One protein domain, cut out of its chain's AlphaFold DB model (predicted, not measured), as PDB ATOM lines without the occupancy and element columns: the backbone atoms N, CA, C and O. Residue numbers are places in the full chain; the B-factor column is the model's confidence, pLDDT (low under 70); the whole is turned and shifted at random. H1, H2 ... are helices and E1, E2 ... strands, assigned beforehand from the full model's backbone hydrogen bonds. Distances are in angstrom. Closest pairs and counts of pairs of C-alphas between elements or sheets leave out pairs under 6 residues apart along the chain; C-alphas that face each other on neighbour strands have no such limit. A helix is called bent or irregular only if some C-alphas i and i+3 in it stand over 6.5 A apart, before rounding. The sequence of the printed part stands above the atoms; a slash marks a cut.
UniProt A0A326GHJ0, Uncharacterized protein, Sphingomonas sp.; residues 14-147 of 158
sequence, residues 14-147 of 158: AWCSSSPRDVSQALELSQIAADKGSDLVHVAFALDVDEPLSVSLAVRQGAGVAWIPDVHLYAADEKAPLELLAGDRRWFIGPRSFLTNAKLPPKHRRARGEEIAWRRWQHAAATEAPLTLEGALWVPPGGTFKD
ATOM      1  N   ALA A  14     -29.183 -38.655 -46.989       90.25
ATOM      2  CA  ALA A  14     -28.932 -37.281 -47.405       90.25
ATOM      3  C   ALA A  14     -30.207 -36.628 -47.959       90.25
ATOM      4  O   ALA A  14     -31.174 -37.301 -48.307       90.25
ATOM      5  N   TRP A  15     -30.197 -35.299 -48.009       91.19
ATOM      6  CA  TRP A  15     -31.313 -34.483 -48.476       91.19
ATOM      7  C   TRP A  15     -30.912 -33.760 -49.755       91.19
ATOM      8  O   TRP A  15     -29.765 -33.328 -49.891       91.19
ATOM      9  N   CYS A  16     -31.848 -33.621 -50.684       91.62
ATOM     10  CA  CYS A  16     -31.680 -32.782 -51.861       91.62
ATOM     11  C   CYS A  16     -32.988 -32.073 -52.211       91.62
ATOM     12  O   CYS A  16     -34.077 -32.532 -51.865       91.62
ATOM     13  N   SER A  17     -32.876 -30.956 -52.922       90.94
ATOM     14  CA  SER A  17     -34.022 -30.208 -53.424       90.94
ATOM     15  C   SER A  17     -33.820 -29.788 -54.875       90.94
ATOM     16  O   SER A  17     -32.694 -29.606 -55.340       90.94
ATOM     17  N   SER A  18     -34.921 -29.692 -55.619       89.44
ATOM     18  CA  SER A  18     -34.950 -29.175 -56.993       89.44
ATOM     19  C   SER A  18     -36.385 -28.858 -57.415       89.44
ATOM     20  O   SER A  18     -37.312 -29.043 -56.633       89.44
ATOM     21  N   SER A  19     -36.595 -28.487 -58.680       87.00
ATOM     22  CA  SER A  19     -37.923 -28.565 -59.297       87.00
ATOM     23  C   SER A  19     -38.482 -29.999 -59.257       87.00
ATOM     24  O   SER A  19     -37.692 -30.950 -59.119       87.00
ATOM     25  N   PRO A  20     -39.808 -30.183 -59.423       84.56
ATOM     26  CA  PRO A  20     -40.394 -31.493 -59.692       84.56
ATOM     27  C   PRO A  20     -39.654 -32.204 -60.824       84.56
ATOM     28  O   PRO A  20     -39.190 -31.558 -61.770       84.56
ATOM     29  N   ARG A  21     -39.514 -33.525 -60.699       82.38
ATOM     30  CA  ARG A  21     -38.757 -34.353 -61.638       82.38
ATOM     31  C   ARG A  21     -39.672 -35.286 -62.410       82.38
ATOM     32  O   ARG A  21     -40.556 -35.910 -61.828       82.38
ATOM     33  N   ASP A  22     -39.421 -35.407 -63.708       85.12
ATOM     34  CA  ASP A  22     -39.997 -36.484 -64.508       85.12
ATOM     35  C   ASP A  22     -39.234 -37.808 -64.305       85.12
ATOM     36  O   ASP A  22     -38.244 -37.887 -63.575       85.12
ATOM     37  N   VAL A  23     -39.698 -38.871 -64.963       82.00
ATOM     38  CA  VAL A  23     -39.105 -40.212 -64.844       82.00
ATOM     39  C   VAL A  23     -37.630 -40.236 -65.257       82.00
ATOM     40  O   VAL A  23     -36.838 -40.935 -64.627       82.00
ATOM     41  N   SER A  24     -37.237 -39.486 -66.290       83.25
ATOM     42  CA  SER A  24     -35.845 -39.450 -66.752       83.25
ATOM     43  C   SER A  24     -34.940 -38.761 -65.731       83.25
ATOM     44  O   SER A  24     -33.873 -39.268 -65.394       83.25
ATOM     45  N   GLN A  25     -35.422 -37.675 -65.139       84.69
ATOM     46  CA  GLN A  25     -34.700 -36.929 -64.115       84.69
ATOM     47  C   GLN A  25     -34.675 -37.665 -62.763       84.69
ATOM     48  O   GLN A  25     -33.734 -37.518 -61.983       84.69
ATOM     49  N   ALA A  26     -35.667 -38.512 -62.480       87.56
ATOM     50  CA  ALA A  26     -35.645 -39.405 -61.322       87.56
ATOM     51  C   ALA A  26     -34.497 -40.432 -61.397       87.56
ATOM     52  O   ALA A  26     -33.932 -40.815 -60.364       87.56
ATOM     53  N   LEU A  27     -34.108 -40.855 -62.607       89.62
ATOM     54  CA  LEU A  27     -32.930 -41.706 -62.805       89.62
ATOM     55  C   LEU A  27     -31.635 -40.957 -62.478       89.62
ATOM     56  O   LEU A  27     -30.750 -41.545 -61.862       89.62
ATOM     57  N   GLU A  28     -31.542 -39.665 -62.804       90.12
ATOM     58  CA  GLU A  28     -30.390 -38.828 -62.434       90.12
ATOM     59  C   GLU A  28     -30.231 -38.753 -60.909       90.12
ATOM     60  O   GLU A  28     -29.148 -39.003 -60.379       90.12
ATOM     61  N   LEU A  29     -31.321 -38.501 -60.174       90.88
ATOM     62  CA  LEU A  29     -31.300 -38.499 -58.703       90.88
ATOM     63  C   LEU A  29     -30.934 -39.872 -58.124       90.88
ATOM     64  O   LEU A  29     -30.191 -39.960 -57.145       90.88
ATOM     65  N   SER A  30     -31.418 -40.946 -58.746       91.69
ATOM     66  CA  SER A  30     -31.068 -42.314 -58.358       91.69
ATOM     67  C   SER A  30     -29.582 -42.609 -58.593       91.69
ATOM     68  O   SER A  30     -28.946 -43.258 -57.760       91.69
ATOM     69  N   GLN A  31     -29.004 -42.088 -59.677       90.81
ATOM     70  CA  GLN A  31     -27.570 -42.179 -59.947       90.81
ATOM     71  C   GLN A  31     -26.757 -41.371 -58.930       90.81
ATOM     72  O   GLN A  31     -25.774 -41.883 -58.401       90.81
ATOM     73  N   ILE A  32     -27.195 -40.161 -58.572       90.94
ATOM     74  CA  ILE A  32     -26.546 -39.347 -57.531       90.94
ATOM     75  C   ILE A  32     -26.543 -40.089 -56.186       90.94
ATOM     76  O   ILE A  32     -25.519 -40.120 -55.501       90.94
ATOM     77  N   ALA A  33     -27.658 -40.724 -55.811       90.62
ATOM     78  CA  ALA A  33     -27.744 -41.551 -54.606       90.62
ATOM     79  C   ALA A  33     -26.746 -42.722 -54.635       90.62
ATOM     80  O   ALA A  33     -26.074 -43.007 -53.637       90.62
ATOM     81  N   ALA A  34     -26.622 -43.384 -55.792       89.62
ATOM     82  CA  ALA A  34     -25.679 -44.476 -56.004       89.62
ATOM     83  C   ALA A  34     -24.222 -44.005 -55.883       89.62
ATOM     84  O   ALA A  34     -23.463 -44.591 -55.109       89.62
ATOM     85  N   ASP A  35     -23.858 -42.928 -56.584       88.81
ATOM     86  CA  ASP A  35     -22.507 -42.357 -56.597       88.81
ATOM     87  C   ASP A  35     -22.076 -41.882 -55.208       88.81
ATOM     88  O   ASP A  35     -20.944 -42.113 -54.782       88.81
ATOM     89  N   LYS A  36     -22.993 -41.229 -54.483       86.31
ATOM     90  CA  LYS A  36     -22.756 -40.740 -53.121       86.31
ATOM     91  C   LYS A  36     -22.702 -41.875 -52.095       86.31
ATOM     92  O   LYS A  36     -22.119 -41.707 -51.024       86.31
ATOM     93  N   GLY A  37     -23.319 -43.017 -52.394       86.06
ATOM     94  CA  GLY A  37     -23.443 -44.127 -51.458       86.06
ATOM     95  C   GLY A  37     -24.441 -43.860 -50.325       86.06
ATOM     96  O   GLY A  37     -24.304 -44.440 -49.249       86.06
ATOM     97  N   SER A  38     -25.478 -43.053 -50.546       88.56
ATOM     98  CA  SER A  38     -26.494 -42.709 -49.533       88.56
ATOM     99  C   SER A  38     -27.914 -42.886 -50.060       88.56
ATOM    100  O   SER A  38     -28.140 -42.738 -51.257       88.56
ATOM    101  N   ASP A  39     -28.874 -43.123 -49.168       91.81
ATOM    102  CA  ASP A  39     -30.287 -42.905 -49.501       91.81
ATOM    103  C   ASP A  39     -30.551 -41.399 -49.613       91.81
ATOM    104  O   ASP A  39     -29.931 -40.614 -48.888       91.81
ATOM    105  N   LEU A  40     -31.457 -40.986 -50.500       93.00
ATOM    106  CA  LEU A  40     -31.841 -39.583 -50.660       93.00
ATOM    107  C   LEU A  40     -33.311 -39.359 -50.326       93.00
ATOM    108  O   LEU A  40     -34.180 -40.097 -50.793       93.00
ATOM    109  N   VAL A  41     -33.570 -38.287 -49.581       94.31
ATOM    110  CA  VAL A  41     -34.878 -37.638 -49.502       94.31
ATOM    111  C   VAL A  41     -34.841 -36.422 -50.420       94.31
ATOM    112  O   VAL A  41     -34.066 -35.491 -50.198       94.31
ATOM    113  N   HIS A  42     -35.657 -36.452 -51.467       94.88
ATOM    114  CA  HIS A  42     -35.806 -35.367 -52.429       94.88
ATOM    115  C   HIS A  42     -37.042 -34.541 -52.087       94.88
ATOM    116  O   HIS A  42     -38.121 -35.100 -51.910       94.88
ATOM    117  N   VAL A  43     -36.883 -33.222 -52.005       93.12
ATOM    118  CA  VAL A  43     -37.982 -32.273 -51.800       93.12
ATOM    119  C   VAL A  43     -38.108 -31.386 -53.035       93.12
ATOM    120  O   VAL A  43     -37.169 -30.675 -53.404       93.12
ATOM    121  N   ALA A  44     -39.263 -31.440 -53.688       91.56
ATOM    122  CA  ALA A  44     -39.546 -30.647 -54.871       91.56
ATOM    123  C   ALA A  44     -40.139 -29.285 -54.490       91.56
ATOM    124  O   ALA A  44     -41.082 -29.230 -53.707       91.56
ATOM    125  N   PHE A  45     -39.641 -28.208 -55.093       87.31
ATOM    126  CA  PHE A  45     -40.177 -26.848 -54.961       87.31
ATOM    127  C   PHE A  45     -40.502 -26.287 -56.348       87.31
ATOM    128  O   PHE A  45     -39.771 -26.557 -57.303       87.31
ATOM    129  N   ALA A  46     -41.575 -25.508 -56.482       83.25
ATOM    130  CA  ALA A  46     -41.736 -24.644 -57.654       83.25
ATOM    131  C   ALA A  46     -40.983 -23.323 -57.437       83.25
ATOM    132  O   ALA A  46     -40.636 -22.973 -56.313       83.25
ATOM    133  N   LEU A  47     -40.672 -22.616 -58.526       76.81
ATOM    134  CA  LEU A  47     -39.833 -21.409 -58.481       76.81
ATOM    135  C   LEU A  47     -40.522 -20.208 -57.815       76.81
ATOM    136  O   LEU A  47     -39.848 -19.266 -57.417       76.81
ATOM    137  N   ASP A  48     -41.847 -20.230 -57.741       78.38
ATOM    138  CA  ASP A  48     -42.721 -19.139 -57.312       78.38
ATOM    139  C   ASP A  48     -43.511 -19.465 -56.037       78.38
ATOM    140  O   ASP A  48     -44.425 -18.727 -55.670       78.38
ATOM    141  N   VAL A  49     -43.167 -20.561 -55.356       73.75
ATOM    142  CA  VAL A  49     -43.827 -20.994 -54.122       73.75
ATOM    143  C   VAL A  49     -42.804 -21.311 -53.040       73.75
ATOM    144  O   VAL A  49     -41.808 -21.989 -53.281       73.75
ATOM    145  N   ASP A  50     -43.099 -20.866 -51.822       70.00
ATOM    146  CA  ASP A  50     -42.277 -21.145 -50.639       70.00
ATOM    147  C   ASP A  50     -42.598 -22.516 -50.013       70.00
ATOM    148  O   ASP A  50     -41.922 -22.973 -49.089       70.00
ATOM    149  N   GLU A  51     -43.629 -23.200 -50.517       73.75
ATOM    150  CA  GLU A  51     -44.059 -24.508 -50.031       73.75
ATOM    151  C   GLU A  51     -43.532 -25.648 -50.919       73.75
ATOM    152  O   GLU A  51     -43.536 -25.543 -52.150       73.75
ATOM    153  N   PRO A  52     -43.092 -26.773 -50.327       80.75
ATOM    154  CA  PRO A  52     -42.705 -27.943 -51.100       80.75
ATOM    155  C   PRO A  52     -43.923 -28.539 -51.815       80.75
ATOM    156  O   PRO A  52     -44.985 -28.730 -51.225       80.75
ATOM    157  N   LEU A  53     -43.746 -28.895 -53.082       85.50
ATOM    158  CA  LEU A  53     -44.779 -29.520 -53.907       85.50
ATOM    159  C   LEU A  53     -44.908 -31.018 -53.632       85.50
ATOM    160  O   LEU A  53     -46.013 -31.553 -53.582       85.50
ATOM    161  N   SER A  54     -43.778 -31.706 -53.486       88.69
ATOM    162  CA  SER A  54     -43.758 -33.138 -53.218       88.69
ATOM    163  C   SER A  54     -42.468 -33.569 -52.536       88.69
ATOM    164  O   SER A  54     -41.454 -32.865 -52.546       88.69
ATOM    165  N   VAL A  55     -42.515 -34.750 -51.927       93.31
ATOM    166  CA  VAL A  55     -41.348 -35.434 -51.377       93.31
ATOM    167  C   VAL A  55     -41.223 -36.772 -52.087       93.31
ATOM    168  O   VAL A  55     -42.224 -37.429 -52.363       93.31
ATOM    169  N   SER A  56     -40.005 -37.183 -52.404       95.25
ATOM    170  CA  SER A  56     -39.703 -38.464 -53.044       95.25
ATOM    171  C   SER A  56     -38.454 -39.086 -52.429       95.25
ATOM    172  O   SER A  56     -37.672 -38.408 -51.760       95.25
ATOM    173  N   LEU A  57     -38.256 -40.386 -52.632       94.88
ATOM    174  CA  LEU A  57     -37.116 -41.121 -52.083       94.88
ATOM    175  C   LEU A  57     -36.308 -41.797 -53.185       94.88
ATOM    176  O   LEU A  57     -36.877 -42.429 -54.072       94.88
ATOM    177  N   ALA A  58     -34.983 -41.758 -53.062       93.94
ATOM    178  CA  ALA A  58     -34.082 -42.653 -53.781       93.94
ATOM    179  C   ALA A  58     -33.425 -43.596 -52.766       93.94
ATOM    180  O   ALA A  58     -32.585 -43.174 -51.970       93.94
ATOM    181  N   VAL A  59     -33.835 -44.863 -52.760       91.88
ATOM    182  CA  VAL A  59     -33.445 -45.841 -51.736       91.88
ATOM    183  C   VAL A  59     -32.492 -46.871 -52.318       91.88
ATOM    184  O   VAL A  59     -32.837 -47.588 -53.260       91.88
ATOM    185  N   ARG A  60     -31.303 -46.999 -51.734       88.81
ATOM    186  CA  ARG A  60     -30.323 -48.017 -52.109       88.81
ATOM    187  C   ARG A  60     -30.823 -49.400 -51.692       88.81
ATOM    188  O   ARG A  60     -31.167 -49.653 -50.541       88.81
ATOM    189  N   GLN A  61     -30.823 -50.324 -52.639       82.62
ATOM    190  CA  GLN A  61     -31.177 -51.729 -52.457       82.62
ATOM    191  C   GLN A  61     -30.047 -52.627 -52.974       82.62
ATOM    192  O   GLN A  61     -29.047 -52.155 -53.513       82.62
ATOM    193  N   GLY A  62     -30.188 -53.945 -52.806       75.25
ATOM    194  CA  GLY A  62     -29.115 -54.902 -53.099       75.25
ATOM    195  C   GLY A  62     -28.559 -54.852 -54.529       75.25
ATOM    196  O   GLY A  62     -27.376 -55.125 -54.704       75.25
ATOM    197  N   ALA A  63     -29.376 -54.495 -55.527       77.50
ATOM    198  CA  ALA A  63     -28.991 -54.486 -56.944       77.50
ATOM    199  C   ALA A  63     -29.024 -53.094 -57.608       77.50
ATOM    200  O   ALA A  63     -28.773 -52.992 -58.805       77.50
ATOM    201  N   GLY A  64     -29.348 -52.026 -56.874       86.94
ATOM    202  CA  GLY A  64     -29.501 -50.695 -57.463       86.94
ATOM    203  C   GLY A  64     -30.159 -49.691 -56.526       86.94
ATOM    204  O   GLY A  64     -30.215 -49.906 -55.317       86.94
ATOM    205  N   VAL A  65     -30.667 -48.599 -57.089       91.00
ATOM    206  CA  VAL A  65     -31.411 -47.567 -56.358       91.00
ATOM    207  C   VAL A  65     -32.853 -47.560 -56.842       91.00
ATOM    208  O   VAL A  65     -33.107 -47.497 -58.041       91.00
ATOM    209  N   ALA A  66     -33.793 -47.655 -55.908       91.50
ATOM    210  CA  ALA A  66     -35.217 -47.587 -56.180       91.50
ATOM    211  C   ALA A  66     -35.718 -46.154 -55.987       91.50
ATOM    212  O   ALA A  66     -35.552 -45.583 -54.909       91.50
ATOM    213  N   TRP A  67     -36.368 -45.608 -57.012       93.25
ATOM    214  CA  TRP A  67     -37.096 -44.350 -56.913       93.25
ATOM    215  C   TRP A  67     -38.518 -44.589 -56.398       93.25
ATOM    216  O   TRP A  67     -39.234 -45.450 -56.912       93.25
ATOM    217  N   ILE A  68     -38.927 -43.823 -55.389       93.81
ATOM    218  CA  ILE A  68     -40.261 -43.857 -54.790       93.81
ATOM    219  C   ILE A  68     -40.828 -42.430 -54.856       93.81
ATOM    220  O   ILE A  68     -40.473 -41.606 -54.009       93.81
ATOM    221  N   PRO A  69     -41.653 -42.119 -55.870       92.81
ATOM    222  CA  PRO A  69     -42.205 -40.781 -56.047       92.81
ATOM    223  C   PRO A  69     -43.329 -40.483 -55.047       92.81
ATOM    224  O   PRO A  69     -43.981 -41.405 -54.550       92.81
ATOM    225  N   ASP A  70     -43.562 -39.190 -54.818       91.12
ATOM    226  CA  ASP A  70     -44.765 -38.619 -54.192       91.12
ATOM    227  C   ASP A  70     -45.177 -39.301 -52.878       91.12
ATOM    228  O   ASP A  70     -46.307 -39.757 -52.685       91.12
ATOM    229  N   VAL A  71     -44.225 -39.391 -51.951       94.50
ATOM    230  CA  VAL A  71     -44.466 -39.957 -50.623       94.50
ATOM    231  C   VAL A  71     -45.260 -38.982 -49.754       94.50
ATOM    232  O   VAL A  71     -45.063 -37.769 -49.794       94.50
ATOM    233  N   HIS A  72     -46.146 -39.520 -48.919       94.81
ATOM    234  CA  HIS A  72     -47.016 -38.716 -48.066       94.81
ATOM    235  C   HIS A  72     -46.373 -38.459 -46.702       94.81
ATOM    236  O   HIS A  72     -45.908 -39.390 -46.046       94.81
ATOM    237  N   LEU A  73     -46.399 -37.215 -46.236       94.62
ATOM    238  CA  LEU A  73     -45.925 -36.850 -44.901       94.62
ATOM    239  C   LEU A  73     -46.854 -37.393 -43.819       94.62
ATOM    240  O   LEU A  73     -48.066 -37.288 -43.937       94.62
ATOM    241  N   TYR A  74     -46.309 -37.930 -42.732       96.88
ATOM    242  CA  TYR A  74     -47.107 -38.433 -41.620       96.88
ATOM    243  C   TYR A  74     -46.446 -38.158 -40.275       96.88
ATOM    244  O   TYR A  74     -45.250 -38.366 -40.097       96.88
ATOM    245  N   ALA A  75     -47.249 -37.757 -39.294       97.06
ATOM    246  CA  ALA A  75     -46.861 -37.689 -37.896       97.06
ATOM    247  C   ALA A  75     -47.973 -38.292 -37.036       97.06
ATOM    248  O   ALA A  75     -49.149 -37.979 -37.209       97.06
ATOM    249  N   ALA A  76     -47.619 -39.161 -36.088       95.31
ATOM    250  CA  ALA A  76     -48.614 -39.778 -35.211       95.31
ATOM    251  C   ALA A  76     -49.284 -38.757 -34.268       95.31
ATOM    252  O   ALA A  76     -50.457 -38.917 -33.926       95.31
ATOM    253  N   ASP A  77     -48.537 -37.723 -33.872       95.50
ATOM    254  CA  ASP A  77     -48.960 -36.595 -33.041       95.50
ATOM    255  C   ASP A  77     -47.997 -35.394 -33.222       95.50
ATOM    256  O   ASP A  77     -47.086 -35.432 -34.054       95.50
ATOM    257  N   GLU A  78     -48.190 -34.318 -32.447       93.75
ATOM    258  CA  GLU A  78     -47.372 -33.092 -32.525       93.75
ATOM    259  C   GLU A  78     -45.887 -33.288 -32.201       93.75
ATOM    260  O   GLU A  78     -45.051 -32.484 -32.610       93.75
ATOM    261  N   LYS A  79     -45.551 -34.323 -31.428       93.50
ATOM    262  CA  LYS A  79     -44.204 -34.573 -30.900       93.50
ATOM    263  C   LYS A  79     -43.519 -35.748 -31.590       93.50
ATOM    264  O   LYS A  79     -42.301 -35.880 -31.493       93.50
ATOM    265  N   ALA A  80     -44.277 -36.597 -32.277       93.00
ATOM    266  CA  ALA A  80     -43.746 -37.720 -33.029       93.00
ATOM    267  C   ALA A  80     -42.782 -37.248 -34.139       93.00
ATOM    268  O   ALA A  80     -42.968 -36.165 -34.702       93.00
ATOM    269  N   PRO A  81     -41.763 -38.040 -34.503       91.38
ATOM    270  CA  PRO A  81     -40.970 -37.781 -35.701       91.38
ATOM    271  C   PRO A  81     -41.844 -37.741 -36.964       91.38
ATOM    272  O   PRO A  81     -42.882 -38.404 -37.021       91.38
ATOM    273  N   LEU A  82     -41.410 -36.979 -37.971       92.69
ATOM    274  CA  LEU A  82     -41.999 -37.043 -39.308       92.69
ATOM    275  C   LEU A  82     -41.593 -38.356 -39.988       92.69
ATOM    276  O   LEU A  82     -40.425 -38.749 -39.983       92.69
ATOM    277  N   GLU A  83     -42.576 -39.024 -40.573       95.69
ATOM    278  CA  GLU A  83     -42.452 -40.255 -41.350       95.69
ATOM    279  C   GLU A  83     -42.985 -40.013 -42.775       95.69
ATOM    280  O   GLU A  83     -43.733 -39.067 -43.023       95.69
ATOM    281  N   LEU A  84     -42.621 -40.888 -43.713       96.19
ATOM    282  CA  LEU A  84     -42.997 -40.815 -45.126       96.19
ATOM    283  C   LEU A  84     -43.744 -42.089 -45.528       96.19
ATOM    284  O   LEU A  84     -43.205 -43.190 -45.418       96.19
ATOM    285  N   LEU A  85     -44.989 -41.983 -45.977       96.69
ATOM    286  CA  LEU A  85     -45.819 -43.122 -46.362       96.69
ATOM    287  C   LEU A  85     -45.739 -43.345 -47.874       96.69
ATOM    288  O   LEU A  85     -45.974 -42.425 -48.651       96.69
ATOM    289  N   ALA A  86     -45.454 -44.580 -48.283       95.06
ATOM    290  CA  ALA A  86     -45.388 -44.976 -49.684       95.06
ATOM    291  C   ALA A  86     -45.814 -46.439 -49.861       95.06
ATOM    292  O   ALA A  86     -45.270 -47.339 -49.214       95.06
ATOM    293  N   GLY A  87     -46.778 -46.693 -50.749       91.62
ATOM    294  CA  GLY A  87     -47.274 -48.045 -51.014       91.62
ATOM    295  C   GLY A  87     -47.827 -48.725 -49.754       91.62
ATOM    296  O   GLY A  87     -48.812 -48.264 -49.180       91.62
ATOM    297  N   ASP A  88     -47.200 -49.827 -49.329       92.50
ATOM    298  CA  ASP A  88     -47.521 -50.592 -48.114       92.50
ATOM    299  C   ASP A  88     -46.577 -50.295 -46.927       92.50
ATOM    300  O   ASP A  88     -46.691 -50.925 -45.864       92.50
ATOM    301  N   ARG A  89     -45.663 -49.326 -47.077       95.44
ATOM    302  CA  ARG A  89     -44.618 -49.004 -46.098       95.44
ATOM    303  C   ARG A  89     -44.669 -47.565 -45.621       95.44
ATOM    304  O   ARG A  89     -45.078 -46.652 -46.327       95.44
ATOM    305  N   ARG A  90     -44.191 -47.378 -44.397       95.94
ATOM    306  CA  ARG A  90     -43.727 -46.080 -43.910       95.94
ATOM    307  C   ARG A  90     -42.210 -46.082 -43.842       95.94
ATOM    308  O   ARG A  90     -41.631 -47.116 -43.516       95.94
ATOM    309  N   TRP A  91     -41.610 -44.934 -44.085       95.94
ATOM    310  CA  TRP A  91     -40.184 -44.674 -44.046       95.94
ATOM    311  C   TRP A  91     -39.891 -43.600 -43.007       95.94
ATOM    312  O   TRP A  91     -40.676 -42.673 -42.830       95.94
ATOM    313  N   PHE A  92     -38.782 -43.729 -42.295       93.81
ATOM    314  CA  PHE A  92     -38.364 -42.776 -41.272       93.81
ATOM    315  C   PHE A  92     -36.851 -42.842 -41.083       93.81
ATOM    316  O   PHE A  92     -36.212 -43.843 -41.418       93.81
ATOM    317  N   ILE A  93     -36.276 -41.782 -40.518       90.75
ATOM    318  CA  ILE A  93     -34.864 -41.776 -40.142       90.75
ATOM    319  C   ILE A  93     -34.709 -42.595 -38.862       90.75
ATOM    320  O   ILE A  93     -35.139 -42.196 -37.781       90.75
ATOM    321  N   GLY A  94     -34.145 -43.787 -39.011       87.25
ATOM    322  CA  GLY A  94     -33.892 -44.718 -37.926       87.25
ATOM    323  C   GLY A  94     -32.561 -44.463 -37.211       87.25
ATOM    324  O   GLY A  94     -31.881 -43.456 -37.437       87.25
ATOM    325  N   PRO A  95     -32.146 -45.402 -36.343       82.50
ATOM    326  CA  PRO A  95     -30.853 -45.345 -35.674       82.50
ATOM    327  C   PRO A  95     -29.702 -45.211 -36.677       82.50
ATOM    328  O   PRO A  95     -29.741 -45.803 -37.753       82.50
ATOM    329  N   ARG A  96     -28.651 -44.472 -36.299       82.25
ATOM    330  CA  ARG A  96     -27.476 -44.197 -37.156       82.25
ATOM    331  C   ARG A  96     -27.803 -43.424 -38.445       82.25
ATOM    332  O   ARG A  96     -27.024 -43.465 -39.391       82.25
ATOM    333  N   SER A  97     -28.928 -42.707 -38.461       84.38
ATOM    334  CA  SER A  97     -29.364 -41.856 -39.576       84.38
ATOM    335  C   SER A  97     -29.673 -42.625 -40.867       84.38
ATOM    336  O   SER A  97     -29.495 -42.102 -41.970       84.38
ATOM    337  N   PHE A  98     -30.130 -43.873 -40.732       85.94
ATOM    338  CA  PHE A  98     -30.486 -44.746 -41.853       85.94
ATOM    339  C   PHE A  98     -31.960 -44.608 -42.209       85.94
ATOM    340  O   PHE A  98     -32.818 -44.645 -41.321       85.94
ATOM    341  N   LEU A  99     -32.272 -44.536 -43.502       89.88
ATOM    342  CA  LEU A  99     -33.651 -44.538 -43.958       89.88
ATOM    343  C   LEU A  99     -34.231 -45.946 -43.769       89.88
ATOM    344  O   LEU A  99     -33.852 -46.916 -44.422       89.88
ATOM    345  N   THR A 100     -35.126 -46.075 -42.798       91.06
ATOM    346  CA  THR A 100     -35.672 -47.354 -42.340       91.06
ATOM    347  C   THR A 100     -37.133 -47.444 -42.733       91.06
ATOM    348  O   THR A 100     -37.853 -46.454 -42.623       91.06
ATOM    349  N   ASN A 101     -37.595 -48.627 -43.151       92.56
ATOM    350  CA  ASN A 101     -39.016 -48.860 -43.395       92.56
ATOM    351  C   ASN A 101     -39.672 -49.747 -42.335       92.56
ATOM    352  O   ASN A 101     -39.047 -50.620 -41.733       92.56
ATOM    353  N   ALA A 102     -40.968 -49.532 -42.132       94.38
ATOM    354  CA  ALA A 102     -41.822 -50.355 -41.289       94.38
ATOM    355  C   ALA A 102     -43.229 -50.468 -41.890       94.38
ATOM    356  O   ALA A 102     -43.570 -49.823 -42.884       94.38
ATOM    357  N   LYS A 103     -44.069 -51.297 -41.263       96.69
ATOM    358  CA  LYS A 103     -45.486 -51.404 -41.617       96.69
ATOM    359  C   LYS A 103     -46.182 -50.058 -41.421       96.69
ATOM    360  O   LYS A 103     -45.934 -49.375 -40.427       96.69
ATOM    361  N   LEU A 104     -47.077 -49.724 -42.347       96.25
ATOM    362  CA  LEU A 104     -47.892 -48.517 -42.265       96.25
ATOM    363  C   LEU A 104     -48.701 -48.417 -40.963       96.25
ATOM    364  O   LEU A 104     -49.163 -49.441 -40.438       96.25
ATOM    365  N   PRO A 105     -48.994 -47.186 -40.511       94.62
ATOM    366  CA  PRO A 105     -49.962 -46.963 -39.452       94.62
ATOM    367  C   PRO A 105     -51.373 -47.430 -39.871       94.62
ATOM    368  O   PRO A 105     -51.685 -47.533 -41.074       94.62
ATOM    369  N   PRO A 106     -52.261 -47.705 -38.893       95.19
ATOM    370  CA  PRO A 106     -53.652 -48.066 -39.156       95.19
ATOM    371  C   PRO A 106     -54.349 -47.039 -40.055       95.19
ATOM    372  O   PRO A 106     -54.224 -45.836 -39.831       95.19
ATOM    373  N   LYS A 107     -55.124 -47.508 -41.044       94.56
ATOM    374  CA  LYS A 107     -55.758 -46.655 -42.070       94.56
ATOM    375  C   LYS A 107     -56.559 -45.490 -41.472       94.56
ATOM    376  O   LYS A 107     -56.441 -44.372 -41.952       94.56
ATOM    377  N   HIS A 108     -57.294 -45.735 -40.384       95.19
ATOM    378  CA  HIS A 108     -58.119 -44.726 -39.708       95.19
ATOM    379  C   HIS A 108     -57.324 -43.568 -39.074       95.19
ATOM    380  O   HIS A 108     -57.924 -42.564 -38.709       95.19
ATOM    381  N   ARG A 109     -55.996 -43.689 -38.917       94.25
ATOM    382  CA  ARG A 109     -55.137 -42.641 -38.335       94.25
ATOM    383  C   ARG A 109     -54.378 -41.816 -39.371       94.25
ATOM    384  O   ARG A 109     -53.772 -40.822 -38.995       94.25
ATOM    385  N   ARG A 110     -54.368 -42.236 -40.642       95.06
ATOM    386  CA  ARG A 110     -53.490 -41.653 -41.673       95.06
ATOM    387  C   ARG A 110     -53.853 -40.213 -41.996       95.06
ATOM    388  O   ARG A 110     -53.014 -39.353 -41.798       95.06
ATOM    389  N   ALA A 111     -55.119 -39.955 -42.329       95.62
ATOM    390  CA  ALA A 111     -55.587 -38.618 -42.698       95.62
ATOM    391  C   ALA A 111     -55.255 -37.558 -41.634       95.62
ATOM    392  O   ALA A 111     -54.668 -36.528 -41.938       95.62
ATOM    393  N   ARG A 112     -55.543 -37.855 -40.359       96.62
ATOM    394  CA  ARG A 112     -55.200 -36.952 -39.251       96.62
ATOM    395  C   ARG A 112     -53.690 -36.766 -39.092       96.62
ATOM    396  O   ARG A 112     -53.245 -35.676 -38.762       96.62
ATOM    397  N   GLY A 113     -52.901 -37.822 -39.277       97.19
ATOM    398  CA  GLY A 113     -51.448 -37.711 -39.161       97.19
ATOM    399  C   GLY A 113     -50.795 -36.969 -40.327       97.19
ATOM    400  O   GLY A 113     -49.796 -36.290 -40.113       97.19
ATOM    401  N   GLU A 114     -51.370 -37.053 -41.527       96.00
ATOM    402  CA  GLU A 114     -50.977 -36.244 -42.689       96.00
ATOM    403  C   GLU A 114     -51.259 -34.756 -42.438       96.00
ATOM    404  O   GLU A 114     -50.381 -33.922 -42.645       96.00
ATOM    405  N   GLU A 115     -52.432 -34.423 -41.889       95.50
ATOM    406  CA  GLU A 115     -52.787 -33.047 -41.506       95.50
ATOM    407  C   GLU A 115     -51.816 -32.466 -40.462       95.50
ATOM    408  O   GLU A 115     -51.318 -31.348 -40.612       95.50
ATOM    409  N   ILE A 116     -51.500 -33.238 -39.414       96.38
ATOM    410  CA  ILE A 116     -50.535 -32.826 -38.381       96.38
ATOM    411  C   ILE A 116     -49.152 -32.600 -38.997       96.38
ATOM    412  O   ILE A 116     -48.496 -31.606 -38.683       96.38
ATOM    413  N   ALA A 117     -48.702 -33.512 -39.862       95.12
ATOM    414  CA  ALA A 117     -47.395 -33.418 -40.496       95.12
ATOM    415  C   ALA A 117     -47.268 -32.162 -41.364       95.12
ATOM    416  O   ALA A 117     -46.295 -31.424 -41.220       95.12
ATOM    417  N   TRP A 118     -48.274 -31.886 -42.196       92.19
ATOM    418  CA  TRP A 118     -48.302 -30.700 -43.047       92.19
ATOM    419  C   TRP A 118     -48.294 -29.406 -42.248       92.19
ATOM    420  O   TRP A 118     -47.447 -28.546 -42.486       92.19
ATOM    421  N   ARG A 119     -49.159 -29.296 -41.233       92.19
ATOM    422  CA  ARG A 119     -49.188 -28.109 -40.372       92.19
ATOM    423  C   ARG A 119     -47.839 -27.872 -39.696       92.19
ATOM    424  O   ARG A 119     -47.395 -26.733 -39.587       92.19
ATOM    425  N   ARG A 120     -47.178 -28.936 -39.232       91.81
ATOM    426  CA  ARG A 120     -45.853 -28.839 -38.600       91.81
ATOM    427  C   ARG A 120     -44.776 -28.412 -39.584       91.81
ATOM    428  O   ARG A 120     -43.939 -27.596 -39.210       91.81
ATOM    429  N   TRP A 121     -44.802 -28.933 -40.808       88.00
ATOM    430  CA  TRP A 121     -43.876 -28.514 -41.856       88.00
ATOM    431  C   TRP A 121     -44.056 -27.028 -42.169       88.00
ATOM    432  O   TRP A 121     -43.087 -26.278 -42.109       88.00
ATOM    433  N   GLN A 122     -45.288 -26.586 -42.433       86.50
ATOM    434  CA  GLN A 122     -45.594 -25.180 -42.722       86.50
ATOM    435  C   GLN A 122     -45.187 -24.259 -41.568       86.50
ATOM    436  O   GLN A 122     -44.573 -23.219 -41.788       86.50
ATOM    437  N   HIS A 123     -45.464 -24.660 -40.326       88.50
ATOM    438  CA  HIS A 123     -45.039 -23.900 -39.155       88.50
ATOM    439  C   HIS A 123     -43.510 -23.807 -39.058       88.50
ATOM    440  O   HIS A 123     -42.987 -22.735 -38.765       88.50
ATOM    441  N   ALA A 124     -42.782 -24.903 -39.293       85.94
ATOM    442  CA  ALA A 124     -41.318 -24.883 -39.300       85.94
ATOM    443  C   ALA A 124     -40.790 -23.946 -40.399       85.94
ATOM    444  O   ALA A 124     -40.019 -23.041 -40.099       85.94
ATOM    445  N   ALA A 125     -41.292 -24.073 -41.629       81.12
ATOM    446  CA  ALA A 125     -40.907 -23.212 -42.745       81.12
ATOM    447  C   ALA A 125     -41.161 -21.716 -42.464       81.12
ATOM    448  O   ALA A 125     -40.335 -20.879 -42.804       81.12
ATOM    449  N   ALA A 126     -42.267 -21.377 -41.794       83.25
ATOM    450  CA  ALA A 126     -42.611 -19.995 -41.460       83.25
ATOM    451  C   ALA A 126     -41.805 -19.399 -40.289       83.25
ATOM    452  O   ALA A 126     -41.799 -18.181 -40.111       83.25
ATOM    453  N   THR A 127     -41.185 -20.234 -39.449       85.25
ATOM    454  CA  THR A 127     -40.528 -19.789 -38.204       85.25
ATOM    455  C   THR A 127     -39.019 -19.974 -38.195       85.25
ATOM    456  O   THR A 127     -38.344 -19.330 -37.388       85.25
ATOM    457  N   GLU A 128     -38.472 -20.818 -39.069       78.38
ATOM    458  CA  GLU A 128     -37.029 -20.993 -39.164       78.38
ATOM    459  C   GLU A 128     -36.358 -19.799 -39.850       78.38
ATOM    460  O   GLU A 128     -36.806 -19.276 -40.869       78.38
ATOM    461  N   ALA A 129     -35.253 -19.350 -39.253       72.81
ATOM    462  CA  ALA A 129     -34.406 -18.334 -39.852       72.81
ATOM    463  C   ALA A 129     -33.703 -18.900 -41.101       72.81
ATOM    464  O   ALA A 129     -33.426 -20.101 -41.146       72.81
ATOM    465  N   PRO A 130     -33.341 -18.051 -42.080       73.50
ATOM    466  CA  PRO A 130     -32.556 -18.483 -43.228       73.50
ATOM    467  C   PRO A 130     -31.289 -19.220 -42.783       73.50
ATOM    468  O   PRO A 130     -30.449 -18.664 -42.069       73.50
ATOM    469  N   LEU A 131     -31.154 -20.477 -43.202       71.94
ATOM    470  CA  LEU A 131     -29.993 -21.303 -42.897       71.94
ATOM    471  C   LEU A 131     -28.981 -21.210 -44.043       71.94
ATOM    472  O   LEU A 131     -29.334 -21.349 -45.213       71.94
ATOM    473  N   THR A 132     -27.702 -21.034 -43.709       73.31
ATOM    474  CA  THR A 132     -26.630 -21.271 -44.683       73.31
ATOM    475  C   THR A 132     -26.391 -22.773 -44.773       73.31
ATOM    476  O   THR A 132     -26.066 -23.415 -43.777       73.31
ATOM    477  N   LEU A 133     -26.569 -23.344 -45.964       72.75
ATOM    478  CA  LEU A 133     -26.342 -24.766 -46.213       72.75
ATOM    479  C   LEU A 133     -24.841 -25.042 -46.402       72.75
ATOM    480  O   LEU A 133     -24.386 -25.321 -47.510       72.75
ATOM    481  N   GLU A 134     -24.060 -24.920 -45.329       78.06
ATOM    482  CA  GLU A 134     -22.619 -25.194 -45.355       78.06
ATOM    483  C   GLU A 134     -22.333 -26.628 -45.819       78.06
ATOM    484  O   GLU A 134     -22.916 -27.596 -45.321       78.06
ATOM    485  N   GLY A 135     -21.429 -26.774 -46.790       82.44
ATOM    486  CA  GLY A 135     -21.091 -28.075 -47.368       82.44
ATOM    487  C   GLY A 135     -22.151 -28.631 -48.325       82.44
ATOM    488  O   GLY A 135     -22.040 -29.788 -48.744       82.44
ATOM    489  N   ALA A 136     -23.161 -27.837 -48.695       86.69
ATOM    490  CA  ALA A 136     -24.069 -28.202 -49.772       86.69
ATOM    491  C   ALA A 136     -23.347 -28.239 -51.119       86.69
ATOM    492  O   ALA A 136     -22.408 -27.493 -51.404       86.69
ATOM    493  N   LEU A 137     -23.826 -29.133 -51.972       91.00
ATOM    494  CA  LEU A 137     -23.285 -29.379 -53.294       91.00
ATOM    495  C   LEU A 137     -24.379 -29.126 -54.322       91.00
ATOM    496  O   LEU A 137     -25.499 -29.616 -54.176       91.00
ATOM    497  N   TRP A 138     -24.040 -28.402 -55.379       90.81
ATOM    498  CA  TRP A 138     -24.880 -28.263 -56.555       90.81
ATOM    499  C   TRP A 138     -24.407 -29.222 -57.632       90.81
ATOM    500  O   TRP A 138     -23.265 -29.145 -58.085       90.81
ATOM    501  N   VAL A 139     -25.288 -30.130 -58.036       90.69
ATOM    502  CA  VAL A 139     -25.053 -31.006 -59.183       90.69
ATOM    503  C   VAL A 139     -25.720 -30.360 -60.399       90.69
ATOM    504  O   VAL A 139     -26.936 -30.140 -60.356       90.69
ATOM    505  N   PRO A 140     -24.967 -30.022 -61.461       88.19
ATOM    506  CA  PRO A 140     -25.547 -29.425 -62.654       88.19
ATOM    507  C   PRO A 140     -26.517 -30.398 -63.345       88.19
ATOM    508  O   PRO A 140     -26.328 -31.615 -63.259       88.19
ATOM    509  N   PRO A 141     -27.542 -29.892 -64.059       85.31
ATOM    510  CA  PRO A 141     -28.440 -30.735 -64.847       85.31
ATOM    511  C   PRO A 141     -27.674 -31.659 -65.806       85.31
ATOM    512  O   PRO A 141     -26.752 -31.208 -66.488       85.31
ATOM    513  N   GLY A 142     -28.048 -32.942 -65.851       85.12
ATOM    514  CA  GLY A 142     -27.367 -33.968 -66.653       85.12
ATOM    515  C   GLY A 142     -25.982 -34.394 -66.142       85.12
ATOM    516  O   GLY A 142     -25.346 -35.249 -66.757       85.12
ATOM    517  N   GLY A 143     -25.501 -33.811 -65.040       86.00
ATOM    518  CA  GLY A 143     -24.248 -34.180 -64.388       86.00
ATOM    519  C   GLY A 143     -24.398 -35.321 -63.382       86.00
ATOM    520  O   GLY A 143     -25.494 -35.757 -63.030       86.00
ATOM    521  N   THR A 144     -23.259 -35.787 -62.883       87.25
ATOM    522  CA  THR A 144     -23.148 -36.798 -61.825       87.25
ATOM    523  C   THR A 144     -22.677 -36.173 -60.517       87.25
ATOM    524  O   THR A 144     -22.296 -35.003 -60.461       87.25
ATOM    525  N   PHE A 145     -22.614 -36.962 -59.441       87.56
ATOM    526  CA  PHE A 145     -22.076 -36.463 -58.171       87.56
ATOM    527  C   PHE A 145     -20.603 -36.016 -58.273       87.56
ATOM    528  O   PHE A 145     -20.153 -35.193 -57.482       87.56
ATOM    529  N   LYS A 146     -19.840 -36.516 -59.254       88.00
ATOM    530  CA  LYS A 146     -18.452 -36.078 -59.495       88.00
ATOM    531  C   LYS A 146     -18.361 -34.672 -60.084       88.00
ATOM    532  O   LYS A 146     -17.346 -34.009 -59.895       88.00
ATOM    533  N   ASP A 147     -19.418 -34.230 -60.755       90.25
ATOM    534  CA  ASP A 147     -19.527 -32.901 -61.359       90.25
ATOM    535  C   ASP A 147     -20.065 -31.866 -60.357       90.25
ATOM    536  O   ASP A 147     -20.299 -30.708 -60.707       90.25
TER     537      ASP A 147
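This is residues 14 to 147 of the 158 residues of an uncharacterized protein of Sphingomonas sp. (UniProt A0A326GHJ0). What shape does the printed part make? Two four-stranded sheets, E1 E2 E3 E4 and E5 E6 E7 E8, stand partly face to face as a sandwich with crossed strands. H1 covers the first sheet's far face, H2 stands beside edge strand E5 of the second, and residues 127 to 135 stick out. What are its parts and size? The 134 printed residues hold E1, H1, E2 to E8 and H2 in chain order, a mixed class; the first sheet is mixed, the second antiparallel. The whole is compact, with a radius of gyration of the C-alphas of 15.3 A and spans of 44 by 37 by 29 A.

Where does the first sheet lie? E1 is residues 14 to 18, beginning at C-alpha 14 (-28.932, -37.281, -47.405); H1 is 23 to 36, 20.1 A long. E2 is 39 to 45, E3 is 52 to 61, 26.5 A long, and E4 is 64 to 68. What follows? E5 is 72 to 74, E6 83 to 86, E7 89 to 93 and E8 99 to 103. H2, 107 to 127, is 31.1 A long and ends at C-alpha 127 (-40.528, -19.789, -38.204); it is irregular, with C-alphas 108 and 111 7.3 A apart.

How is the first sheet built? E1 and E2 are parallel, with N 16 and O 41 2.9 A apart; E1, H1, E2 form a strand-helix-strand unit, two parallel neighbours with a helix between, its crossover right-handed. E2 E3 E4 is a meander, each strand the antiparallel neighbour of the one before; N 42 and O 56, and N 59 and O 66, are each 2.8 A apart. Where is H1? It is on one face of this sheet, two layers, at a height of 8.0 A over the sheet; its closest C-alphas to E3 are those of Ser 30 and Ala 58, 5.5 A. How does the second sheet stand? E5 E6 E7 E8 is a second meander, with N 74 and O 83 2.8 A, N 84 and O 91 2.8 A, and N 90 and O 102 2.9 A apart. Its strands are at 84 degrees to those of the first, and Asp 39 of E2 and Leu 99 of E8 have C-alphas 6.7 A apart. Where is H2, and are the helices' backbones complete? H2 stands at the second sheet's level, the closest C-alphas to E5 being Tyr 74 and Glu 114, 4.6 A; O i to N i+4 pairs within hydrogen-bond range number 9 of 10 in H1 and 15 of 17 in H2.

How far does it reach? The C-alphas farthest apart, of His 108 and Asp 147, are 45.8 A apart. Are there cuts, long links or weak places? The printed part has no cut, no link is long, and no printed residue is under 70 in pLDDT.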